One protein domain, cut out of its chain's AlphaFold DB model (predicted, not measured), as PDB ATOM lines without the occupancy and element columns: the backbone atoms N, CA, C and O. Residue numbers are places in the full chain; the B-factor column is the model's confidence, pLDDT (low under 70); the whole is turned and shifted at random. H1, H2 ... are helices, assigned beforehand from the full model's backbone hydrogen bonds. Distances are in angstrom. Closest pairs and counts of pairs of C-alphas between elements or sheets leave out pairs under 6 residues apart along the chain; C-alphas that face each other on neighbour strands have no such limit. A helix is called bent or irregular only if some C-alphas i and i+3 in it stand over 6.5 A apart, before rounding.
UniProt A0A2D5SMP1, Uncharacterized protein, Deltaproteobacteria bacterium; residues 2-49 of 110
ATOM      1  N   ALA A   2      21.248 -17.388  -0.845       67.25
ATOM      2  CA  ALA A   2      21.258 -16.219  -1.737       67.25
ATOM      3  C   ALA A   2      20.155 -15.185  -1.403       67.25
ATOM      4  O   ALA A   2      20.392 -13.983  -1.456       67.25
ATOM      5  N   ASP A   3      18.979 -15.647  -0.958       83.75
ATOM      6  CA  ASP A   3      17.896 -14.760  -0.507       83.75
ATOM      7  C   ASP A   3      18.221 -13.973   0.777       83.75
ATOM      8  O   ASP A   3      17.756 -12.850   0.939       83.75
ATOM      9  N   HIS A   4      19.010 -14.539   1.700       89.06
ATOM     10  CA  HIS A   4      19.409 -13.859   2.942       89.06
ATOM     11  C   HIS A   4      20.496 -12.819   2.688       89.06
ATOM     12  O   HIS A   4      20.415 -11.720   3.225       89.06
ATOM     13  N   GLU A   5      21.455 -13.144   1.824       88.81
ATOM     14  CA  GLU A   5      22.461 -12.194   1.350       88.81
ATOM     15  C   GLU A   5      21.795 -11.028   0.602       88.81
ATOM     16  O   GLU A   5      21.999  -9.869   0.945       88.81
ATOM     17  N   SER A   6      20.882 -11.321  -0.332       89.81
ATOM     18  CA  SER A   6      20.116 -10.294  -1.060       89.81
ATOM     19  C   SER A   6      19.273  -9.413  -0.128       89.81
ATOM     20  O   SER A   6      19.159  -8.200  -0.336       89.81
ATOM     21  N   PHE A   7      18.688 -10.007   0.919       91.69
ATOM     22  CA  PHE A   7      17.954  -9.267   1.942       91.69
ATOM     23  C   PHE A   7      18.872  -8.336   2.739       91.69
ATOM     24  O   PHE A   7      18.501  -7.183   2.949       91.69
ATOM     25  N   HIS A   8      20.059  -8.805   3.136       91.06
ATOM     26  CA  HIS A   8      21.049  -7.985   3.832       91.06
ATOM     27  C   HIS A   8      21.548  -6.828   2.959       91.06
ATOM     28  O   HIS A   8      21.553  -5.696   3.427       91.06
ATOM     29  N   ILE A   9      21.849  -7.065   1.677       90.81
ATOM     30  CA  ILE A   9      22.241  -6.006   0.725       90.81
ATOM     31  C   ILE A   9      21.169  -4.911   0.641       90.81
ATOM     32  O   ILE A   9      21.486  -3.728   0.533       90.81
ATOM     33  N   SER A  10      19.894  -5.296   0.713       93.94
ATOM     34  CA  SER A  10      18.772  -4.352   0.675       93.94
ATOM     35  C   SER A  10      18.481  -3.686   2.029       93.94
ATOM     36  O   SER A  10      17.781  -2.678   2.051       93.94
ATOM     37  N   ASN A  11      18.976  -4.242   3.143       93.69
ATOM     38  CA  ASN A  11      18.733  -3.777   4.518       93.69
ATOM     39  C   ASN A  11      19.998  -3.967   5.393       93.69
ATOM     40  O   ASN A  11      20.003  -4.829   6.286       93.69
ATOM     41  N   PRO A  12      21.096  -3.230   5.142       89.88
ATOM     42  CA  PRO A  12      22.399  -3.519   5.752       89.88
ATOM     43  C   PRO A  12      22.393  -3.451   7.286       89.88
ATOM     44  O   PRO A  12      23.015  -4.270   7.960       89.88
ATOM     45  N   GLU A  13      21.619  -2.535   7.864       93.75
ATOM     46  CA  GLU A  13      21.482  -2.348   9.311       93.75
ATOM     47  C   GLU A  13      20.805  -3.523  10.036       93.75
ATOM     48  O   GLU A  13      20.896  -3.638  11.257       93.75
ATOM     49  N   SER A  14      20.144  -4.418   9.300       93.62
ATOM     50  CA  SER A  14      19.317  -5.484   9.869       93.62
ATOM     51  C   SER A  14      20.074  -6.776  10.192       93.62
ATOM     52  O   SER A  14      19.454  -7.734  10.654       93.62
ATOM     53  N   LEU A  15      21.394  -6.852   9.965       93.00
ATOM     54  CA  LEU A  15      22.154  -8.108  10.077       93.00
ATOM     55  C   LEU A  15      21.985  -8.792  11.440       93.00
ATOM     56  O   LEU A  15      21.707  -9.994  11.510       93.00
ATOM     57  N   ALA A  16      22.108  -8.022  12.524       93.75
ATOM     58  CA  ALA A  16      21.949  -8.531  13.882       93.75
ATOM     59  C   ALA A  16      20.527  -9.069  14.116       93.75
ATOM     60  O   ALA A  16      20.364 -10.209  14.556       93.75
ATOM     61  N   ASP A  17      19.502  -8.307  13.733       95.38
ATOM     62  CA  ASP A  17      18.095  -8.691  13.892       95.38
ATOM     63  C   ASP A  17      17.711  -9.890  13.019       95.38
ATOM     64  O   ASP A  17      16.958 -10.774  13.448       95.38
ATOM     65  N   MET A  18      18.262  -9.968  11.806       93.88
ATOM     66  CA  MET A  18      18.111 -11.111  10.916       93.88
ATOM     67  C   MET A  18      18.735 -12.358  11.545       93.88
ATOM     68  O   MET A  18      18.064 -13.389  11.624       93.88
ATOM     69  N   SER A  19      19.976 -12.273  12.039       94.19
ATOM     70  CA  SER A  19      20.661 -13.394  12.697       94.19
ATOM     71  C   SER A  19      19.878 -13.896  13.915       94.19
ATOM     72  O   SER A  19      19.638 -15.098  14.060       94.19
ATOM     73  N   TYR A  20      19.369 -12.970  14.733       95.69
ATOM     74  CA  TYR A  20      18.543 -13.271  15.893       95.69
ATOM     75  C   TYR A  20      17.234 -13.954  15.488       95.69
ATOM     76  O   TYR A  20      16.855 -14.975  16.063       95.69
ATOM     77  N   SER A  21      16.553 -13.437  14.466       95.00
ATOM     78  CA  SER A  21      15.289 -13.996  13.985       95.00
ATOM     79  C   SER A  21      15.466 -15.398  13.402       95.00
ATOM     80  O   SER A  21      14.668 -16.290  13.698       95.00
ATOM     81  N   LEU A  22      16.525 -15.620  12.616       93.12
ATOM     82  CA  LEU A  22      16.872 -16.934  12.072       93.12
ATOM     83  C   LEU A  22      17.150 -17.953  13.183       93.12
ATOM     84  O   LEU A  22      16.724 -19.100  13.066       93.12
ATOM     85  N   ALA A  23      17.817 -17.536  14.260       93.06
ATOM     86  CA  ALA A  23      18.189 -18.422  15.357       93.06
ATOM     87  C   ALA A  23      17.047 -18.678  16.359       93.06
ATOM     88  O   ALA A  23      16.921 -19.791  16.865       93.06
ATOM     89  N   MET A  24      16.233 -17.664  16.668       94.94
ATOM     90  CA  MET A  24      15.328 -17.676  17.830       94.94
ATOM     91  C   MET A  24      13.838 -17.621  17.481       94.94
ATOM     92  O   MET A  24      13.007 -17.878  18.351       94.94
ATOM     93  N   LYS A  25      13.470 -17.232  16.254       94.75
ATOM     94  CA  LYS A  25      12.065 -16.985  15.868       94.75
ATOM     95  C   LYS A  25      11.546 -17.923  14.780       94.75
ATOM     96  O   LYS A  25      10.352 -17.897  14.495       94.75
ATOM     97  N   ARG A  26      12.411 -18.739  14.175       92.19
ATOM     98  CA  ARG A  26      12.036 -19.718  13.146       92.19
ATOM     99  C   ARG A  26      11.994 -21.138  13.695       92.19
ATOM    100  O   ARG A  26      12.607 -21.450  14.711       92.19
ATOM    101  N   GLU A  27      11.258 -21.995  12.997       91.06
ATOM    102  CA  GLU A  27      11.203 -23.422  13.300       91.06
ATOM    103  C   GLU A  27      12.573 -24.085  13.088       91.06
ATOM    104  O   GLU A  27      13.269 -23.823  12.104       91.06
ATOM    105  N   VAL A  28      12.953 -24.969  14.013       86.38
ATOM    106  CA  VAL A  28      14.200 -25.732  13.928       86.38
ATOM    107  C   VAL A  28      13.960 -27.004  13.117       86.38
ATOM    108  O   VAL A  28      13.336 -27.950  13.594       86.38
ATOM    109  N   LEU A  29      14.492 -27.038  11.895       87.00
ATOM    110  CA  LEU A  29      14.350 -28.163  10.967       87.00
ATOM    111  C   LEU A  29      15.492 -29.192  11.095       87.00
ATOM    112  O   LEU A  29      16.524 -28.948  11.729       87.00
ATOM    113  N   SER A  30      15.310 -30.366  10.481       85.56
ATOM    114  CA  SER A  30      16.266 -31.486  10.531       85.56
ATOM    115  C   SER A  30      17.569 -31.226   9.771       85.56
ATOM    116  O   SER A  30      18.639 -31.655  10.213       85.56
ATOM    117  N   HIS A  31      17.477 -30.516   8.646       87.31
ATOM    118  CA  HIS A  31      18.607 -30.084   7.831       87.31
ATOM    119  C   HIS A  31      18.999 -28.667   8.235       87.31
ATOM    120  O   HIS A  31      18.180 -27.751   8.179       87.31
ATOM    121  N   ARG A  32      20.249 -28.495   8.673       86.88
ATOM    122  CA  ARG A  32      20.742 -27.232   9.231       86.88
ATOM    123  C   ARG A  32      21.978 -26.765   8.478       86.88
ATOM    124  O   ARG A  32      22.815 -27.575   8.086       86.88
ATOM    125  N   ALA A  33      22.093 -25.456   8.325       90.38
ATOM    126  CA  ALA A  33      23.271 -24.787   7.803       90.38
ATOM    127  C   ALA A  33      23.548 -23.551   8.662       90.38
ATOM    128  O   ALA A  33      22.614 -22.960   9.206       90.38
ATOM    129  N   ILE A  34      24.822 -23.197   8.810       91.12
ATOM    130  CA  ILE A  34      25.276 -22.052   9.601       91.12
ATOM    131  C   ILE A  34      26.234 -21.238   8.739       91.12
ATOM    132  O   ILE A  34      27.085 -21.806   8.061       91.12
ATOM    133  N   CYS A  35      26.105 -19.919   8.793       92.19
ATOM    134  CA  CYS A  35      27.030 -18.976   8.184       92.19
ATOM    135  C   CYS A  35      27.530 -18.028   9.278       92.19
ATOM    136  O   CYS A  35      26.732 -17.571  10.098       92.19
ATOM    137  N   VAL A  36      28.835 -17.763   9.301       92.06
ATOM    138  CA  VAL A  36      29.453 -16.760  10.176       92.06
ATOM    139  C   VAL A  36      29.955 -15.652   9.266       92.06
ATOM    140  O   VAL A  36      30.788 -15.912   8.409       92.06
ATOM    141  N   THR A  37      29.409 -14.453   9.425       91.94
ATOM    142  CA  THR A  37      29.713 -13.291   8.584       91.94
ATOM    143  C   THR A  37      29.516 -12.018   9.402       91.94
ATOM    144  O   THR A  37      28.704 -11.995  10.333       91.94
ATOM    145  N   ASP A  38      30.268 -10.980   9.068       90.19
ATOM    146  CA  ASP A  38      30.067  -9.603   9.520       90.19
ATOM    147  C   ASP A  38      29.235  -8.768   8.528       90.19
ATOM    148  O   ASP A  38      28.957  -7.600   8.795       90.19
ATOM    149  N   GLY A  39      28.783  -9.382   7.429       88.31
ATOM    150  CA  GLY A  39      28.018  -8.757   6.353       88.31
ATOM    151  C   GLY A  39      28.860  -8.381   5.135       88.31
ATOM    152  O   GLY A  39      28.309  -8.287   4.039       88.31
ATOM    153  N   GLU A  40      30.175  -8.232   5.300       85.62
ATOM    154  CA  GLU A  40      31.111  -7.869   4.227       85.62
ATOM    155  C   GLU A  40      31.804  -9.104   3.633       85.62
ATOM    156  O   GLU A  40      32.069  -9.158   2.430       85.62
ATOM    157  N   ASP A  41      32.054 -10.112   4.471       81.25
ATOM    158  CA  ASP A  41      32.676 -11.380   4.092       81.25
ATOM    159  C   ASP A  41      31.737 -12.341   3.330       81.25
ATOM    160  O   ASP A  41      30.522 -12.156   3.230       81.25
ATOM    161  N   SER A  42      32.317 -13.437   2.826       81.50
ATOM    162  CA  SER A  42      31.599 -14.515   2.133       81.50
ATOM    163  C   SER A  42      30.444 -15.102   2.958       81.50
ATOM    164  O   SER A  42      30.600 -15.461   4.126       81.50
ATOM    165  N   TRP A  43      29.294 -15.282   2.306       88.12
ATOM    166  CA  TRP A  43      28.077 -15.874   2.873       88.12
ATOM    167  C   TRP A  43      28.001 -17.400   2.693       88.12
ATOM    168  O   TRP A  43      26.915 -17.989   2.713       88.12
ATOM    169  N   GLU A  44      29.142 -18.061   2.486       88.12
ATOM    170  CA  GLU A  44      29.209 -19.502   2.258       88.12
ATOM    171  C   GLU A  44      28.764 -20.307   3.497       88.12
ATOM    172  O   GLU A  44      29.419 -20.279   4.544       88.12
ATOM    173  N   PRO A  45      27.666 -21.085   3.406       87.38
ATOM    174  CA  PRO A  45      27.222 -21.884   4.534       87.38
ATOM    175  C   PRO A  45      28.099 -23.098   4.805       87.38
ATOM    176  O   PRO A  45      28.354 -23.923   3.927       87.38
ATOM    177  N   SER A  46      28.354 -23.331   6.088       89.25
ATOM    178  CA  SER A  46      28.713 -24.646   6.599       89.25
ATOM    179  C   SER A  46      27.453 -25.496   6.784       89.25
ATOM    180  O   SER A  46      26.588 -25.204   7.617       89.25
ATOM    181  N   ILE A  47      27.326 -26.557   5.986       87.50
ATOM    182  CA  ILE A  47      26.181 -27.476   6.031       87.50
ATOM    183  C   ILE A  47      26.425 -28.553   7.094       87.50
ATOM    184  O   ILE A  47      27.447 -29.246   7.096       87.50
ATOM    185  N   ALA A  48      25.455 -28.751   7.987       82.81
ATOM    186  CA  ALA A  48      25.488 -29.855   8.934       82.81
ATOM    187  C   ALA A  48      25.163 -31.170   8.206       82.81
ATOM    188  O   ALA A  48      24.031 -31.415   7.798       82.81
ATOM    189  N   HIS A  49      26.161 -32.046   8.079       74.81
ATOM    190  CA  HIS A  49      26.051 -33.310   7.337       74.81
ATOM    191  C   HIS A  49      25.303 -34.422   8.094       74.81
ATOM    192  O   HIS A  49      25.051 -35.493   7.546       74.81
TER     193      HIS A  49
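This is residues 2 to 49 of the 110 residues of an uncharacterized protein of Deltaproteobacteria bacterium (UniProt A0A2D5SMP1). The longest helix, H2, and the shorter H1 make a V joined at a tight link, and the long unnamed stretch 25 to 49 swings out and folds back as a loose hairpin. Residues 24 to 29 stick out, and residues 33 to 34 pair antiparallel with 46 to 47. The printed part has 48 residues, with H1 then H2 and no named strand; the class is all helix, though under half of the residues are in named elements. It is only just compact, close to loose, with radius of gyration of the C-alphas 11.0 A and spans of 29 by 22 by 16 A.

Find C-alpha 12 at (22.399, -3.519, 5.752); from there H2, residues 12 to 24, runs 19.9 A. It is irregular: C-alphas 13 and 16 are 7.7 A apart. H1, residues 2 to 10, starts at C-alpha 2 (21.258, -16.219, -1.737) and spans 12.4 A.

Look at His 8 and Leu 15, the closest C-alphas of H1 and H2, 6.3 A apart: the helices are close but not clearly touching. They run opposite ways at a steep tilt of 42 degrees. In H1 each O i to N i+4 pair is within hydrogen-bond range; in H2, 7 of 9.

The farthest C-alphas, Glu 13 and His 49, are 31.4 A apart. The printed part has no cut, and in this model residue 2 alone has pLDDT under 70.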